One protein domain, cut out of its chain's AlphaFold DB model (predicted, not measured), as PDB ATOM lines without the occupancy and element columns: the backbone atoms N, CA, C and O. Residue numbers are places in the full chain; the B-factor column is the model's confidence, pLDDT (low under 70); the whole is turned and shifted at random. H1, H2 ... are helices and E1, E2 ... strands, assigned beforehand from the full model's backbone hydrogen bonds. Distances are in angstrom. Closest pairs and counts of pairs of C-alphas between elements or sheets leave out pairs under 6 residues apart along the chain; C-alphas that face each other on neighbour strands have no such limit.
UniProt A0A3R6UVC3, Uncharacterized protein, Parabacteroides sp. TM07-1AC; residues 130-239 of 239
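What this domain is: This is residues 130 to 239 of the 239 residues of an uncharacterized protein of Parabacteroides sp. TM07-1AC (UniProt A0A3R6UVC3). Eight strands ring one axis as a closed barrel, E1 to E8 in chain order, with one helix, H1, packed outside it over E6 and E7. E8 closes the ring beside E1 but meets E7 over two residues. The printed part has 110 residues, with H1 and then eight strands, antiparallel throughout; the class is mostly strand. It is compact and rounded, with a radius of gyration of the C-alphas of 13.1 A and spans of 38 by 34 by 27 A.

How they stand to each other: Round the barrel run E1, residues 147 to 154, E2, 157 to 162, E3, 166 to 171, E4, 178 to 188, E5, 191 to 196, E6, 201 to 207, E7, 213 to 217, and E8, 227 to 238. They form a meander, each strand the antiparallel neighbour of the one before. Within hydrogen-bond range are N 152 and O 159 between E1 and E2, 2.8 A, and N 194 and O 203 between E5 and E6, 2.9 A. Pairing is staggered: E8 pairs with E7 over 227 to 228, with N 228 and O 213 at 2.8 A, and with E1 over 229 to 238, with N 231 and O 151 at 2.8 A. H1, residues 130 to 139, is on the barrel, outside it, at a height over the sheet of 9.5 A. On the local plane it runs slantwise to the strands, at 53 degrees to E6. The closest C-alphas of H1 and E7 are those of Arg 132 and Ile 216, 5.5 A. In H1 every O i to N i+4 pair is within hydrogen-bond range.

Where its parts are: H1 begins at C-alpha 130, (-61.802, -51.672, 2.995). E4 measures 28.7 A and bends by 56 degrees at residue 183. E8, 19.4 A, bends by 123 degrees at residue 235 and ends at C-alpha 238, (-35.199, -40.701, 9.039).

The domain as a whole: The C-alphas farthest apart, of Glu 143 and Pro 176, are 38.5 A apart. The printed part has no cut and no long link. pLDDT is under 70 at residues 172 to 177, 221 to 222 and 224.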
ATOM      1  N   LYS A 130     -62.156 -51.068   4.293       93.94
ATOM      2  CA  LYS A 130     -61.802 -51.672   2.995       93.94
ATOM      3  C   LYS A 130     -61.186 -50.665   2.023       93.94
ATOM      4  O   LYS A 130     -60.214 -50.996   1.348       93.94
ATOM      5  N   ASN A 131     -61.717 -49.446   1.964       93.94
ATOM      6  CA  ASN A 131     -61.177 -48.398   1.098       93.94
ATOM      7  C   ASN A 131     -59.760 -47.980   1.521       93.94
ATOM      8  O   ASN A 131     -58.917 -47.778   0.652       93.94
ATOM      9  N   ARG A 132     -59.458 -47.927   2.829       93.88
ATOM     10  CA  ARG A 132     -58.087 -47.687   3.325       93.88
ATOM     11  C   ARG A 132     -57.118 -48.793   2.907       93.88
ATOM     12  O   ARG A 132     -55.990 -48.501   2.531       93.88
ATOM     13  N   GLU A 133     -57.546 -50.053   2.919       95.25
ATOM     14  CA  GLU A 133     -56.723 -51.172   2.434       95.25
ATOM     15  C   GLU A 133     -56.443 -51.103   0.925       95.25
ATOM     16  O   GLU A 133     -55.357 -51.481   0.480       95.25
ATOM     17  N   ILE A 134     -57.415 -50.646   0.128       96.06
ATOM     18  CA  ILE A 134     -57.229 -50.414  -1.313       96.06
ATOM     19  C   ILE A 134     -56.233 -49.272  -1.521       96.06
ATOM     20  O   ILE A 134     -55.220 -49.464  -2.191       96.06
ATOM     21  N   ASP A 135     -56.459 -48.137  -0.861       93.06
ATOM     22  CA  ASP A 135     -55.576 -46.970  -0.908       93.06
ATOM     23  C   ASP A 135     -54.138 -47.315  -0.495       93.06
ATOM     24  O   ASP A 135     -53.190 -46.896  -1.158       93.06
ATOM     25  N   PHE A 136     -53.965 -48.148   0.535       95.75
ATOM     26  CA  PHE A 136     -52.658 -48.658   0.942       95.75
ATOM     27  C   PHE A 136     -51.951 -49.421  -0.181       95.75
ATOM     28  O   PHE A 136     -50.767 -49.192  -0.430       95.75
ATOM     29  N   LYS A 137     -52.659 -50.317  -0.878       95.81
ATOM     30  CA  LYS A 137     -52.084 -51.101  -1.985       95.81
ATOM     31  C   LYS A 137     -51.705 -50.225  -3.175       95.81
ATOM     32  O   LYS A 137     -50.690 -50.492  -3.808       95.81
ATOM     33  N   GLU A 138     -52.503 -49.203  -3.464       95.69
ATOM     34  CA  GLU A 138     -52.285 -48.293  -4.593       95.69
ATOM     35  C   GLU A 138     -51.173 -47.269  -4.326       95.69
ATOM     36  O   GLU A 138     -50.469 -46.867  -5.251       95.69
ATOM     37  N   ASN A 139     -50.986 -46.862  -3.066       94.69
ATOM     38  CA  ASN A 139     -50.074 -45.776  -2.695       94.69
ATOM     39  C   ASN A 139     -48.817 -46.229  -1.942       94.69
ATOM     40  O   ASN A 139     -47.941 -45.396  -1.677       94.69
ATOM     41  N   LYS A 140     -48.686 -47.520  -1.603       95.44
ATOM     42  CA  LYS A 140     -47.425 -48.078  -1.103       95.44
ATOM     43  C   LYS A 140     -46.346 -47.918  -2.173       95.44
ATOM     44  O   LYS A 140     -46.501 -48.358  -3.310       95.44
ATOM     45  N   LYS A 141     -45.223 -47.340  -1.769       92.62
ATOM     46  CA  LYS A 141     -44.080 -47.027  -2.620       92.62
ATOM     47  C   LYS A 141     -42.795 -47.549  -1.979       92.62
ATOM     48  O   LYS A 141     -42.611 -47.349  -0.774       92.62
ATOM     49  N   PRO A 142     -41.920 -48.234  -2.735       91.69
ATOM     50  CA  PRO A 142     -40.633 -48.691  -2.218       91.69
ATOM     51  C   PRO A 142     -39.648 -47.536  -2.002       91.69
ATOM     52  O   PRO A 142     -38.677 -47.697  -1.262       91.69
ATOM     53  N   GLU A 143     -39.871 -46.381  -2.634       88.56
ATOM     54  CA  GLU A 143     -38.965 -45.245  -2.538       88.56
ATOM     55  C   GLU A 143     -38.921 -44.676  -1.108       88.56
ATOM     56  O   GLU A 143     -39.964 -44.517  -0.463       88.56
ATOM     57  N   PRO A 144     -37.724 -44.337  -0.597       83.38
ATOM     58  CA  PRO A 144     -37.588 -43.736   0.719       83.38
ATOM     59  C   PRO A 144     -38.211 -42.334   0.736       83.38
ATOM     60  O   PRO A 144     -37.798 -41.442  -0.003       83.38
ATOM     61  N   VAL A 145     -39.195 -42.138   1.614       90.88
ATOM     62  CA  VAL A 145     -39.776 -40.821   1.921       90.88
ATOM     63  C   VAL A 145     -39.242 -40.358   3.276       90.88
ATOM     64  O   VAL A 145     -39.291 -41.156   4.204       90.88
ATOM     65  N   PRO A 146     -38.740 -39.123   3.445       91.81
ATOM     66  CA  PRO A 146     -38.285 -38.658   4.752       91.81
ATOM     67  C   PRO A 146     -39.392 -38.716   5.813       91.81
ATOM     68  O   PRO A 146     -40.521 -38.302   5.561       91.81
ATOM     69  N   LEU A 147     -39.053 -39.200   7.008       94.31
ATOM     70  CA  LEU A 147     -39.920 -39.216   8.185       94.31
ATOM     71  C   LEU A 147     -39.285 -38.375   9.292       94.31
ATOM     72  O   LEU A 147     -38.209 -38.703   9.792       94.31
ATOM     73  N   GLN A 148     -39.957 -37.295   9.671       95.62
ATOM     74  CA  GLN A 148     -39.561 -36.441  10.783       95.62
ATOM     75  C   GLN A 148     -40.007 -37.094  12.099       95.62
ATOM     76  O   GLN A 148     -41.177 -37.426  12.260       95.62
ATOM     77  N   LEU A 149     -39.085 -37.314  13.041       95.56
ATOM     78  CA  LEU A 149     -39.459 -37.815  14.367       95.56
ATOM     79  C   LEU A 149     -40.114 -36.698  15.183       95.56
ATOM     80  O   LEU A 149     -39.783 -35.522  15.005       95.56
ATOM     81  N   GLY A 150     -41.028 -37.059  16.079       94.56
ATOM     82  CA  GLY A 150     -41.824 -36.079  16.804       94.56
ATOM     83  C   GLY A 150     -43.195 -36.592  17.225       94.56
ATOM     84  O   GLY A 150     -43.416 -37.798  17.340       94.56
ATOM     85  N   VAL A 151     -44.114 -35.657  17.454       94.25
ATOM     86  CA  VAL A 151     -45.495 -35.937  17.861       94.25
ATOM     87  C   VAL A 151     -46.437 -35.613  16.712       94.25
ATOM     88  O   VAL A 151     -46.497 -34.472  16.258       94.25
ATOM     89  N   TYR A 152     -47.173 -36.625  16.274       94.44
ATOM     90  CA  TYR A 152     -48.187 -36.552  15.235       94.44
ATOM     91  C   TYR A 152     -49.576 -36.580  15.865       94.44
ATOM     92  O   TYR A 152     -49.862 -37.486  16.646       94.44
ATOM     93  N   ARG A 153     -50.444 -35.623  15.533       91.44
ATOM     94  CA  ARG A 153     -51.770 -35.489  16.151       91.44
ATOM     95  C   ARG A 153     -52.903 -35.468  15.138       91.44
ATOM     96  O   ARG A 153     -52.752 -34.929  14.041       91.44
ATOM     97  N   ASN A 154     -54.034 -36.025  15.554       89.62
ATOM     98  CA  ASN A 154     -55.343 -35.833  14.945       89.62
ATOM     99  C   ASN A 154     -56.381 -35.837  16.072       89.62
ATOM    100  O   ASN A 154     -56.550 -36.850  16.754       89.62
ATOM    101  N   GLY A 155     -56.991 -34.673  16.304       85.69
ATOM    102  CA  GLY A 155     -57.835 -34.435  17.469       85.69
ATOM    103  C   GLY A 155     -57.126 -34.822  18.768       85.69
ATOM    104  O   GLY A 155     -56.005 -34.377  19.028       85.69
ATOM    105  N   ASP A 156     -57.764 -35.685  19.550       82.94
ATOM    106  CA  ASP A 156     -57.298 -36.115  20.868       82.94
ATOM    107  C   ASP A 156     -56.320 -37.299  20.819       82.94
ATOM    108  O   ASP A 156     -55.898 -37.793  21.864       82.94
ATOM    109  N   ILE A 157     -55.929 -37.774  19.631       88.25
ATOM    110  CA  ILE A 157     -54.980 -38.883  19.490       88.25
ATOM    111  C   ILE A 157     -53.603 -38.349  19.117       88.25
ATOM    112  O   ILE A 157     -53.423 -37.663  18.109       88.25
ATOM    113  N   SER A 158     -52.606 -38.718  19.919       90.69
ATOM    114  CA  SER A 158     -51.199 -38.389  19.697       90.69
ATOM    115  C   SER A 158     -50.376 -39.653  19.453       90.69
ATOM    116  O   SER A 158     -50.325 -40.540  20.304       90.69
ATOM    117  N   LEU A 159     -49.670 -39.704  18.325       94.50
ATOM    118  CA  LEU A 159     -48.616 -40.672  18.036       94.50
ATOM    119  C   LEU A 159     -47.250 -40.022  18.278       94.50
ATOM    120  O   LEU A 159     -46.838 -39.117  17.557       94.50
ATOM    121  N   PHE A 160     -46.526 -40.524  19.268       94.81
ATOM    122  CA  PHE A 160     -45.142 -40.164  19.540       94.81
ATOM    123  C   PHE A 160     -44.232 -41.117  18.773       94.81
ATOM    124  O   PHE A 160     -44.309 -42.324  18.982       94.81
ATOM    125  N   LEU A 161     -43.362 -40.587  17.915       95.88
ATOM    126  CA  LEU A 161     -42.277 -41.328  17.273       95.88
ATOM    127  C   LEU A 161     -40.955 -40.901  17.910       95.88
ATOM    128  O   LEU A 161     -40.389 -39.861  17.575       95.88
ATOM    129  N   GLU A 162     -40.490 -41.700  18.867       89.12
ATOM    130  CA  GLU A 162     -39.341 -41.389  19.713       89.12
ATOM    131  C   GLU A 162     -38.014 -41.835  19.078       89.12
ATOM    132  O   GLU A 162     -37.945 -42.717  18.209       89.12
ATOM    133  N   VAL A 163     -36.927 -41.225  19.559       84.06
ATOM    134  CA  VAL A 163     -35.558 -41.651  19.246       84.06
ATOM    135  C   VAL A 163     -35.354 -43.094  19.718       84.06
ATOM    136  O   VAL A 163     -35.833 -43.491  20.777       84.06
ATOM    137  N   GLY A 164     -34.629 -43.894  18.933       88.00
ATOM    138  CA  GLY A 164     -34.376 -45.299  19.263       88.00
ATOM    139  C   GLY A 164     -35.487 -46.261  18.833       88.00
ATOM    140  O   GLY A 164     -35.556 -47.359  19.374       88.00
ATOM    141  N   PHE A 165     -36.317 -45.877  17.857       93.12
ATOM    142  CA  PHE A 165     -37.318 -46.742  17.213       93.12
ATOM    143  C   PHE A 165     -38.473 -47.186  18.120       93.12
ATOM    144  O   PHE A 165     -39.047 -48.254  17.909       93.12
ATOM    145  N   HIS A 166     -38.829 -46.369  19.115       95.81
ATOM    146  CA  HIS A 166     -39.981 -46.599  19.988       95.81
ATOM    147  C   HIS A 166     -41.125 -45.644  19.648       95.81
ATOM    148  O   HIS A 166     -40.889 -44.529  19.179       95.81
ATOM    149  N   TYR A 167     -42.365 -46.085  19.845       96.69
ATOM    150  CA  TYR A 167     -43.538 -45.225  19.701       96.69
ATOM    151  C   TYR A 167     -44.493 -45.373  20.881       96.69
ATOM    152  O   TYR A 167     -44.506 -46.407  21.553       96.69
ATOM    153  N   LYS A 168     -45.336 -44.355  21.064       94.62
ATOM    154  CA  LYS A 168     -46.495 -44.383  21.965       94.62
ATOM    155  C   LYS A 168     -47.709 -43.783  21.273       94.62
ATOM    156  O   LYS A 168     -47.585 -42.784  20.569       94.62
ATOM    157  N   ILE A 169     -48.873 -44.377  21.491       93.06
ATOM    158  CA  ILE A 169     -50.177 -43.845  21.099       93.06
ATOM    159  C   ILE A 169     -50.896 -43.456  22.383       93.06
ATOM    160  O   ILE A 169     -51.184 -44.317  23.219       93.06
ATOM    161  N   LEU A 170     -51.164 -42.164  22.532       87.94
ATOM    162  CA  LEU A 170     -51.853 -41.594  23.683       87.94
ATOM    163  C   LEU A 170     -53.180 -40.973  23.259       87.94
ATOM    164  O   LEU A 170     -53.281 -40.390  22.178       87.94
ATOM    165  N   PHE A 171     -54.152 -41.038  24.158       81.69
ATOM    166  CA  PHE A 171     -55.355 -40.213  24.133       81.69
ATOM    167  C   PHE A 171     -55.204 -39.031  25.098       81.69
ATOM    168  O   PHE A 171     -54.909 -39.287  26.265       81.69
ATOM    169  N   SER A 172     -55.371 -37.789  24.613       68.50
ATOM    170  CA  SER A 172     -55.848 -36.574  25.316       68.50
ATOM    171  C   SER A 172     -55.358 -35.278  24.648       68.50
ATOM    172  O   SER A 172     -54.205 -35.195  24.203       68.50
ATOM    173  N   SER A 173     -56.217 -34.249  24.653       53.66
ATOM    174  CA  SER A 173     -55.893 -32.865  24.296       53.66
ATOM    175  C   SER A 173     -55.155 -32.095  25.402       53.66
ATOM    176  O   SER A 173     -54.215 -31.385  25.053       53.66
ATOM    177  N   GLU A 174     -55.468 -32.254  26.701       53.03
ATOM    178  CA  GLU A 174     -54.865 -31.432  27.783       53.03
ATOM    179  C   GLU A 174     -54.678 -32.117  29.168       53.03
ATOM    180  O   GLU A 174     -54.542 -31.427  30.174       53.03
ATOM    181  N   SER A 175     -54.520 -33.453  29.225       55.09
ATOM    182  CA  SER A 175     -54.505 -34.315  30.438       55.09
ATOM    183  C   SER A 175     -55.918 -34.665  30.923       55.09
ATOM    184  O   SER A 175     -56.699 -33.754  31.172       55.09
ATOM    185  N   PRO A 176     -56.252 -35.957  31.142       53.94
ATOM    186  CA  PRO A 176     -55.354 -37.098  31.385       53.94
ATOM    187  C   PRO A 176     -54.949 -37.935  30.159       53.94
ATOM    188  O   PRO A 176     -55.785 -38.304  29.349       53.94
ATOM    189  N   LEU A 177     -53.665 -38.322  30.084       66.94
ATOM    190  CA  LEU A 177     -53.098 -39.147  29.005       66.94
ATOM    191  C   LEU A 177     -53.379 -40.647  29.220       66.94
ATOM    192  O   LEU A 177     -52.728 -41.279  30.054       66.94
ATOM    193  N   CYS A 178     -54.290 -41.245  28.448       78.81
ATOM    194  CA  CYS A 178     -54.456 -42.703  28.426       78.81
ATOM    195  C   CYS A 178     -53.484 -43.334  27.416       78.81
ATOM    196  O   CYS A 178     -53.521 -43.009  26.227       78.81
ATOM    197  N   LEU A 179     -52.608 -44.233  27.881       87.19
ATOM    198  CA  LEU A 179     -51.698 -44.990  27.017       87.19
ATOM    199  C   LEU A 179     -52.447 -46.136  26.337       87.19
ATOM    200  O   LEU A 179     -52.698 -47.175  26.943       87.19
ATOM    201  N   LEU A 180     -52.759 -45.965  25.054       89.81
ATOM    202  CA  LEU A 180     -53.440 -46.991  24.268       89.81
ATOM    203  C   LEU A 180     -52.470 -48.098  23.854       89.81
ATOM    204  O   LEU A 180     -52.745 -49.284  24.035       89.81
ATOM    205  N   SER A 181     -51.321 -47.722  23.300       93.31
ATOM    206  CA  SER A 181     -50.339 -48.683  22.804       93.31
ATOM    207  C   SER A 181     -48.937 -48.102  22.816       93.31
ATOM    208  O   SER A 181     -48.746 -46.923  22.531       93.31
ATOM    209  N   GLU A 182     -47.946 -48.951  23.038       95.50
ATOM    210  CA  GLU A 182     -46.539 -48.635  22.823       95.50
ATOM    211  C   GLU A 182     -45.804 -49.825  22.215       95.50
ATOM    212  O   GLU A 182     -46.297 -50.954  22.207       95.50
ATOM    213  N   GLY A 183     -44.624 -49.566  21.665       96.81
ATOM    214  CA  GLY A 183     -43.795 -50.617  21.103       96.81
ATOM    215  C   GLY A 183     -42.721 -50.069  20.187       96.81
ATOM    216  O   GLY A 183     -42.176 -48.991  20.425       96.81
ATOM    217  N   LYS A 184     -42.404 -50.828  19.137       97.88
ATOM    218  CA  LYS A 184     -41.351 -50.477  18.179       97.88
ATOM    219  C   LYS A 184     -41.929 -50.067  16.843       97.88
ATOM    220  O   LYS A 184     -42.934 -50.628  16.410       97.88
ATOM    221  N   TRP A 185     -41.275 -49.128  16.176       97.19
ATOM    222  CA  TRP A 185     -41.632 -48.755  14.816       97.19
ATOM    223  C   TRP A 185     -40.520 -49.085  13.825       97.19
ATOM    224  O   TRP A 185     -39.333 -49.028  14.142       97.19
ATOM    225  N   GLU A 186     -40.926 -49.417  12.606       95.62
ATOM    226  CA  GLU A 186     -40.038 -49.590  11.461       95.62
ATOM    227  C   GLU A 186     -40.610 -48.867  10.241       95.62
ATOM    228  O   GLU A 186     -41.819 -48.632  10.134       95.62
ATOM    229  N   LYS A 187     -39.728 -48.517   9.310       94.69
ATOM    230  CA  LYS A 187     -40.082 -47.836   8.068       94.69
ATOM    231  C   LYS A 187     -39.538 -48.610   6.877       94.69
ATOM    232  O   LYS A 187     -38.362 -48.957   6.848       94.69
ATOM    233  N   GLU A 188     -40.382 -48.814   5.873       94.06
ATOM    234  CA  GLU A 188     -40.034 -49.472   4.612       94.06
ATOM    235  C   GLU A 188     -40.631 -48.666   3.450       94.06
ATOM    236  O   GLU A 188     -41.850 -48.611   3.286       94.06
ATOM    237  N   GLY A 189     -39.778 -48.000   2.667       94.31
ATOM    238  CA  GLY A 189     -40.222 -47.045   1.648       94.31
ATOM    239  C   GLY A 189     -41.007 -45.887   2.272       94.31
ATOM    240  O   GLY A 189     -40.474 -45.163   3.125       94.31
ATOM    241  N   ASN A 190     -42.277 -45.748   1.884       96.44
ATOM    242  CA  ASN A 190     -43.226 -44.813   2.495       96.44
ATOM    243  C   ASN A 190     -44.159 -45.449   3.541       96.44
ATOM    244  O   ASN A 190     -45.109 -44.800   3.972       96.44
ATOM    245  N   VAL A 191     -43.934 -46.700   3.940       97.38
ATOM    246  CA  VAL A 191     -44.772 -47.390   4.925       97.38
ATOM    247  C   VAL A 191     -44.153 -47.263   6.309       97.38
ATOM    248  O   VAL A 191     -42.990 -47.613   6.502       97.38
ATOM    249  N   LEU A 192     -44.954 -46.818   7.275       97.50
ATOM    250  CA  LEU A 192     -44.643 -46.852   8.699       97.50
ATOM    251  C   LEU A 192     -45.414 -48.007   9.345       97.50
ATOM    252  O   LEU A 192     -46.637 -48.102   9.218       97.50
ATOM    253  N   LYS A 193     -44.693 -48.884  10.039       97.81
ATOM    254  CA  LYS A 193     -45.243 -50.023  10.779       97.81
ATOM    255  C   LYS A 193     -44.976 -49.815  12.260       97.81
ATOM    256  O   LYS A 193     -43.842 -49.533  12.639       97.81
ATOM    257  N   LEU A 194     -46.001 -49.979  13.089       98.06
ATOM    258  CA  LEU A 194     -45.920 -49.816  14.540       98.06
ATOM    259  C   LEU A 194     -46.286 -51.153  15.194       98.06
ATOM    260  O   LEU A 194     -47.463 -51.507  15.270       98.06
ATOM    261  N   TYR A 195     -45.285 -51.923  15.617       97.88
ATOM    262  CA  TYR A 195     -45.497 -53.205  16.286       97.88
ATOM    263  C   TYR A 195     -45.874 -52.991  17.752       97.88
ATOM    264  O   TYR A 195     -45.131 -52.359  18.503       97.88
ATOM    265  N   THR A 196     -47.016 -53.529  18.162       94.94
ATOM    266  CA  THR A 196     -47.528 -53.497  19.533       94.94
ATOM    267  C   THR A 196     -47.434 -54.892  20.163       94.94
ATOM    268  O   THR A 196     -48.083 -55.824  19.683       94.94
ATOM    269  N   PRO A 197     -46.627 -55.077  21.224       94.56
ATOM    270  CA  PRO A 197     -46.522 -56.367  21.906       94.56
ATOM    271  C   PRO A 197     -47.815 -56.791  22.616       94.56
ATOM    272  O   PRO A 197     -48.175 -57.963  22.558       94.56
ATOM    273  N   SER A 198     -48.535 -55.852  23.241       92.25
ATOM    274  CA  SER A 198     -49.742 -56.129  24.046       92.25
ATOM    275  C   SER A 198     -50.890 -56.719  23.220       92.25
ATOM    276  O   SER A 198     -51.657 -57.573  23.678       92.25
ATOM    277  N   LEU A 199     -50.966 -56.309  21.952       93.75
ATOM    278  CA  LEU A 199     -51.907 -56.815  20.961       93.75
ATOM    279  C   LEU A 199     -51.263 -57.771  19.954       93.75
ATOM    280  O   LEU A 199     -51.964 -58.178  19.031       93.75
ATOM    281  N   ASP A 200     -49.984 -58.134  20.084       95.25
ATOM    282  CA  ASP A 200     -49.227 -58.898  19.075       95.25
ATOM    283  C   ASP A 200     -49.668 -58.553  17.637       95.25
ATOM    284  O   ASP A 200     -50.232 -59.370  16.898       95.25
ATOM    285  N   TYR A 201     -49.589 -57.261  17.316       96.94
ATOM    286  CA  TYR A 201     -50.192 -56.676  16.120       96.94
ATOM    287  C   TYR A 201     -49.307 -55.569  15.556       96.94
ATOM    288  O   TYR A 201     -48.475 -55.001  16.259       96.94
ATOM    289  N   THR A 202     -49.505 -55.233  14.284       97.69
ATOM    290  CA  THR A 202     -48.784 -54.142  13.624       97.69
ATOM    291  C   THR A 202     -49.774 -53.144  13.046       97.69
ATOM    292  O   THR A 202     -50.454 -53.436  12.060       97.69
ATOM    293  N   PHE A 203     -49.821 -51.949  13.635       97.62
ATOM    294  CA  PHE A 203     -50.518 -50.810  13.043       97.62
ATOM    295  C   PHE A 203     -49.749 -50.290  11.826       97.62
ATOM    296  O   PHE A 203     -48.529 -50.450  11.728       97.62
ATOM    297  N   LEU A 204     -50.470 -49.683  10.884       97.25
ATOM    298  CA  LEU A 204     -49.939 -49.287   9.580       97.25
ATOM    299  C   LEU A 204     -50.327 -47.859   9.222       97.25
ATOM    300  O   LEU A 204     -51.495 -47.481   9.336       97.25
ATOM    301  N   ALA A 205     -49.360 -47.124   8.682       97.12
ATOM    302  CA  ALA A 205     -49.559 -45.808   8.093       97.12
ATOM    303  C   ALA A 205     -48.732 -45.630   6.811       97.12
ATOM    304  O   ALA A 205     -47.705 -46.285   6.614       97.12
ATOM    305  N   LEU A 206     -49.176 -44.712   5.954       96.81
ATOM    306  CA  LEU A 206     -48.409 -44.190   4.827       96.81
ATOM    307  C   LEU A 206     -47.847 -42.810   5.166       96.81
ATOM    308  O   LEU A 206     -48.558 -41.941   5.668       96.81
ATOM    309  N   ILE A 207     -46.581 -42.598   4.832       96.50
ATOM    310  CA  ILE A 207     -45.887 -41.319   4.950       96.50
ATOM    311  C   ILE A 207     -46.125 -40.549   3.648       96.50
ATOM    312  O   ILE A 207     -45.764 -41.016   2.561       96.50
ATOM    313  N   SER A 208     -46.760 -39.380   3.738       92.44
ATOM    314  CA  SER A 208     -46.970 -38.510   2.582       92.44
ATOM    315  C   SER A 208     -45.686 -37.761   2.212       92.44
ATOM    316  O   SER A 208     -44.794 -37.560   3.035       92.44
ATOM    317  N   SER A 209     -45.613 -37.253   0.980       88.75
ATOM    318  CA  SER A 209     -44.522 -36.364   0.556       88.75
ATOM    319  C   SER A 209     -44.466 -35.046   1.339       88.75
ATOM    320  O   SER A 209     -43.418 -34.412   1.385       88.75
ATOM    321  N   SER A 210     -45.579 -34.636   1.956       90.19
ATOM    322  CA  SER A 210     -45.658 -33.481   2.855       90.19
ATOM    323  C   SER A 210     -45.258 -33.799   4.300       90.19
ATOM    324  O   SER A 210     -45.358 -32.923   5.153       90.19
ATOM    325  N   GLY A 211     -44.833 -35.034   4.591       89.75
ATOM    326  CA  GLY A 211     -44.418 -35.464   5.928       89.75
ATOM    327  C   GLY A 211     -45.568 -35.795   6.884       89.75
ATOM    328  O   GLY A 211     -45.303 -36.074   8.052       89.75
ATOM    329  N   LYS A 212     -46.824 -35.788   6.412       95.38
ATOM    330  CA  LYS A 212     -48.008 -36.208   7.181       95.38
ATOM    331  C   LYS A 212     -48.121 -37.733   7.208       95.38
ATOM    332  O   LYS A 212     -47.652 -38.413   6.292       95.38
ATOM    333  N   LEU A 213     -48.801 -38.266   8.220       96.38
ATOM    334  CA  LEU A 213     -49.076 -39.698   8.326       96.38
ATOM    335  C   LEU A 213     -50.539 -39.975   7.997       96.38
ATOM    336  O   LEU A 213     -51.430 -39.499   8.690       96.38
ATOM    337  N   LYS A 214     -50.793 -40.764   6.955       95.56
ATOM    338  CA  LYS A 214     -52.128 -41.283   6.647       95.56
ATOM    339  C   LYS A 214     -52.274 -42.667   7.269       95.56
ATOM    340  O   LYS A 214     -51.639 -43.620   6.818       95.56
ATOM    341  N   MET A 215     -53.085 -42.774   8.311       95.69
ATOM    342  CA  MET A 215     -53.302 -44.023   9.036       95.69
ATOM    343  C   MET A 215     -54.168 -44.986   8.215       95.69
ATOM    344  O   MET A 215     -55.203 -44.602   7.673       95.69
ATOM    345  N   ILE A 216     -53.750 -46.252   8.133       95.50
ATOM    346  CA  ILE A 216     -54.456 -47.322   7.407       95.50
ATOM    347  C   ILE A 216     -55.134 -48.265   8.403       95.50
ATOM    348  O   ILE A 216     -56.346 -48.476   8.339       95.50
ATOM    349  N   ARG A 217     -54.338 -48.785   9.346       95.25
ATOM    350  CA  ARG A 217     -54.749 -49.669  10.444       95.25
ATOM    351  C   ARG A 217     -54.283 -49.050  11.744       95.25
ATOM    352  O   ARG A 217     -53.094 -49.113  12.041       95.25
ATOM    353  N   PHE A 218     -55.181 -48.414  12.481       94.12
ATOM    354  CA  PHE A 218     -54.817 -47.623  13.652       94.12
ATOM    355  C   PHE A 218     -56.031 -47.476  14.576       94.12
ATOM    356  O   PHE A 218     -57.145 -47.428  14.049       94.12
ATOM    357  N   PRO A 219     -55.859 -47.412  15.908       89.06
ATOM    358  CA  PRO A 219     -56.952 -47.045  16.802       89.06
ATOM    359  C   PRO A 219     -57.328 -45.583  16.530       89.06
ATOM    360  O   PRO A 219     -56.608 -44.669  16.922       89.06
ATOM    361  N   ASN A 220     -58.412 -45.365  15.786       75.44
ATOM    362  CA  ASN A 220     -58.914 -44.037  15.446       75.44
ATOM    363  C   ASN A 220     -60.367 -43.889  15.902       75.44
ATOM    364  O   ASN A 220     -61.202 -44.751  15.615       75.44
ATOM    365  N   CYS A 221     -60.664 -42.784  16.579       66.06
ATOM    366  CA  CYS A 221     -61.915 -42.570  17.305       66.06
ATOM    367  C   CYS A 221     -62.872 -41.686  16.513       66.06
ATOM    368  O   CYS A 221     -63.270 -40.615  16.953       66.06
ATOM    369  N   GLY A 222     -63.202 -42.130  15.300       65.06
ATOM    370  CA  GLY A 222     -64.196 -41.464  14.458       65.06
ATOM    371  C   GLY A 222     -63.701 -40.229  13.699       65.06
ATOM    372  O   GLY A 222     -64.485 -39.650  12.948       65.06
ATOM    373  N   TYR A 223     -62.422 -39.840  13.804       73.25
ATOM    374  CA  TYR A 223     -61.888 -38.744  12.988       73.25
ATOM    375  C   TYR A 223     -61.869 -39.139  11.501       73.25
ATOM    376  O   TYR A 223     -61.255 -40.152  11.140       73.25
ATOM    377  N   PRO A 224     -62.543 -38.378  10.621       69.19
ATOM    378  CA  PRO A 224     -62.897 -38.852   9.286       69.19
ATOM    379  C   PRO A 224     -61.741 -38.828   8.280       69.19
ATOM    380  O   PRO A 224     -61.787 -39.574   7.302       69.19
ATOM    381  N   ASP A 225     -60.715 -38.001   8.486       80.75
ATOM    382  CA  ASP A 225     -59.628 -37.813   7.517       80.75
ATOM    383  C   ASP A 225     -58.472 -38.813   7.684       80.75
ATOM    384  O   ASP A 225     -57.787 -39.103   6.703       80.75
ATOM    385  N   TRP A 226     -58.286 -39.392   8.879       89.69
ATOM    386  CA  TRP A 226     -57.219 -40.355   9.202       89.69
ATOM    387  C   TRP A 226     -55.800 -39.819   8.947       89.69
ATOM    388  O   TRP A 226     -54.843 -40.592   8.831       89.69
ATOM    389  N   VAL A 227     -55.648 -38.498   8.851       94.00
ATOM    390  CA  VAL A 227     -54.373 -37.831   8.585       94.00
ATOM    391  C   VAL A 227     -53.870 -37.207   9.874       94.00
ATOM    392  O   VAL A 227     -54.570 -36.436  10.513       94.00
ATOM    393  N   TYR A 228     -52.651 -37.551  10.260       94.38
ATOM    394  CA  TYR A 228     -52.011 -37.050  11.464       94.38
ATOM    395  C   TYR A 228     -50.890 -36.100  11.068       94.38
ATOM    396  O   TYR A 228     -50.039 -36.420  10.225       94.38
ATOM    397  N   GLU A 229     -50.901 -34.925  11.684       94.44
ATOM    398  CA  GLU A 229     -49.977 -33.840  11.384       94.44
ATOM    399  C   GLU A 229     -48.931 -33.702  12.477       94.44
ATOM    400  O   GLU A 229     -49.211 -33.909  13.656       94.44
ATOM    401  N   LEU A 230     -47.712 -33.358  12.080       94.38
ATOM    402  CA  LEU A 230     -46.617 -33.142  13.008       94.38
ATOM    403  C   LEU A 230     -46.848 -31.840  13.784       94.38
ATOM    404  O   LEU A 230     -46.888 -30.763  13.197       94.38
ATOM    405  N   THR A 231     -46.977 -31.934  15.105       91.75
ATOM    406  CA  THR A 231     -47.191 -30.778  15.992       91.75
ATOM    407  C   THR A 231     -45.967 -30.435  16.834       91.75
ATOM    408  O   THR A 231     -45.889 -29.352  17.404       91.75
ATOM    409  N   MET A 232     -45.020 -31.364  16.955       88.44
ATOM    410  CA  MET A 232     -43.766 -31.165  17.679       88.44
ATOM    411  C   MET A 232     -42.671 -31.969  16.998       88.44
ATOM    412  O   MET A 232     -42.834 -33.172  16.818       88.44
ATOM    413  N   GLU A 233     -41.561 -31.324  16.659       91.50
ATOM    414  CA  GLU A 233     -40.446 -31.960  15.958       91.50
ATOM    415  C   GLU A 233     -39.319 -32.323  16.927       91.50
ATOM    416  O   GLU A 233     -38.978 -31.564  17.837       91.50
ATOM    417  N   TYR A 234     -38.698 -33.476  16.704       88.88
ATOM    418  CA  TYR A 234     -37.416 -33.835  17.304       88.88
ATOM    419  C   TYR A 234     -36.278 -33.527  16.322       88.88
ATOM    420  O   TYR A 234     -36.505 -33.481  15.117       88.88
ATOM    421  N   PRO A 235     -35.022 -33.358  16.763       84.25
ATOM    422  CA  PRO A 235     -33.923 -32.972  15.869       84.25
ATOM    423  C   PRO A 235     -33.425 -34.113  14.947       84.25
ATOM    424  O   PRO A 235     -32.258 -34.139  14.564       84.25
ATOM    425  N   PHE A 236     -34.285 -35.075  14.592       84.75
ATOM    426  CA  PHE A 236     -33.942 -36.285  13.846       84.75
ATOM    427  C   PHE A 236     -34.918 -36.539  12.692       84.75
ATOM    428  O   PHE A 236     -36.124 -36.657  12.900       84.75
ATOM    429  N   ILE A 237     -34.368 -36.705  11.487       82.81
ATOM    430  CA  ILE A 237     -35.103 -37.102  10.280       82.81
ATOM    431  C   ILE A 237     -34.574 -38.452   9.814       82.81
ATOM    432  O   ILE A 237     -33.375 -38.617   9.583       82.81
ATOM    433  N   MET A 238     -35.483 -39.394   9.614       83.69
ATOM    434  CA  MET A 238     -35.199 -40.701   9.039       83.69
ATOM    435  C   MET A 238     -35.382 -40.639   7.529       83.69
ATOM    436  O   MET A 238     -36.467 -40.314   7.052       83.69
ATOM    437  N   ARG A 239     -34.323 -40.938   6.779       79.88
ATOM    438  CA  ARG A 239     -34.357 -40.979   5.312       79.88
ATOM    439  C   ARG A 239     -34.704 -42.385   4.846       79.88
ATOM    440  O   ARG A 239     -34.064 -43.334   5.337       79.88
TER     441      ARG A 239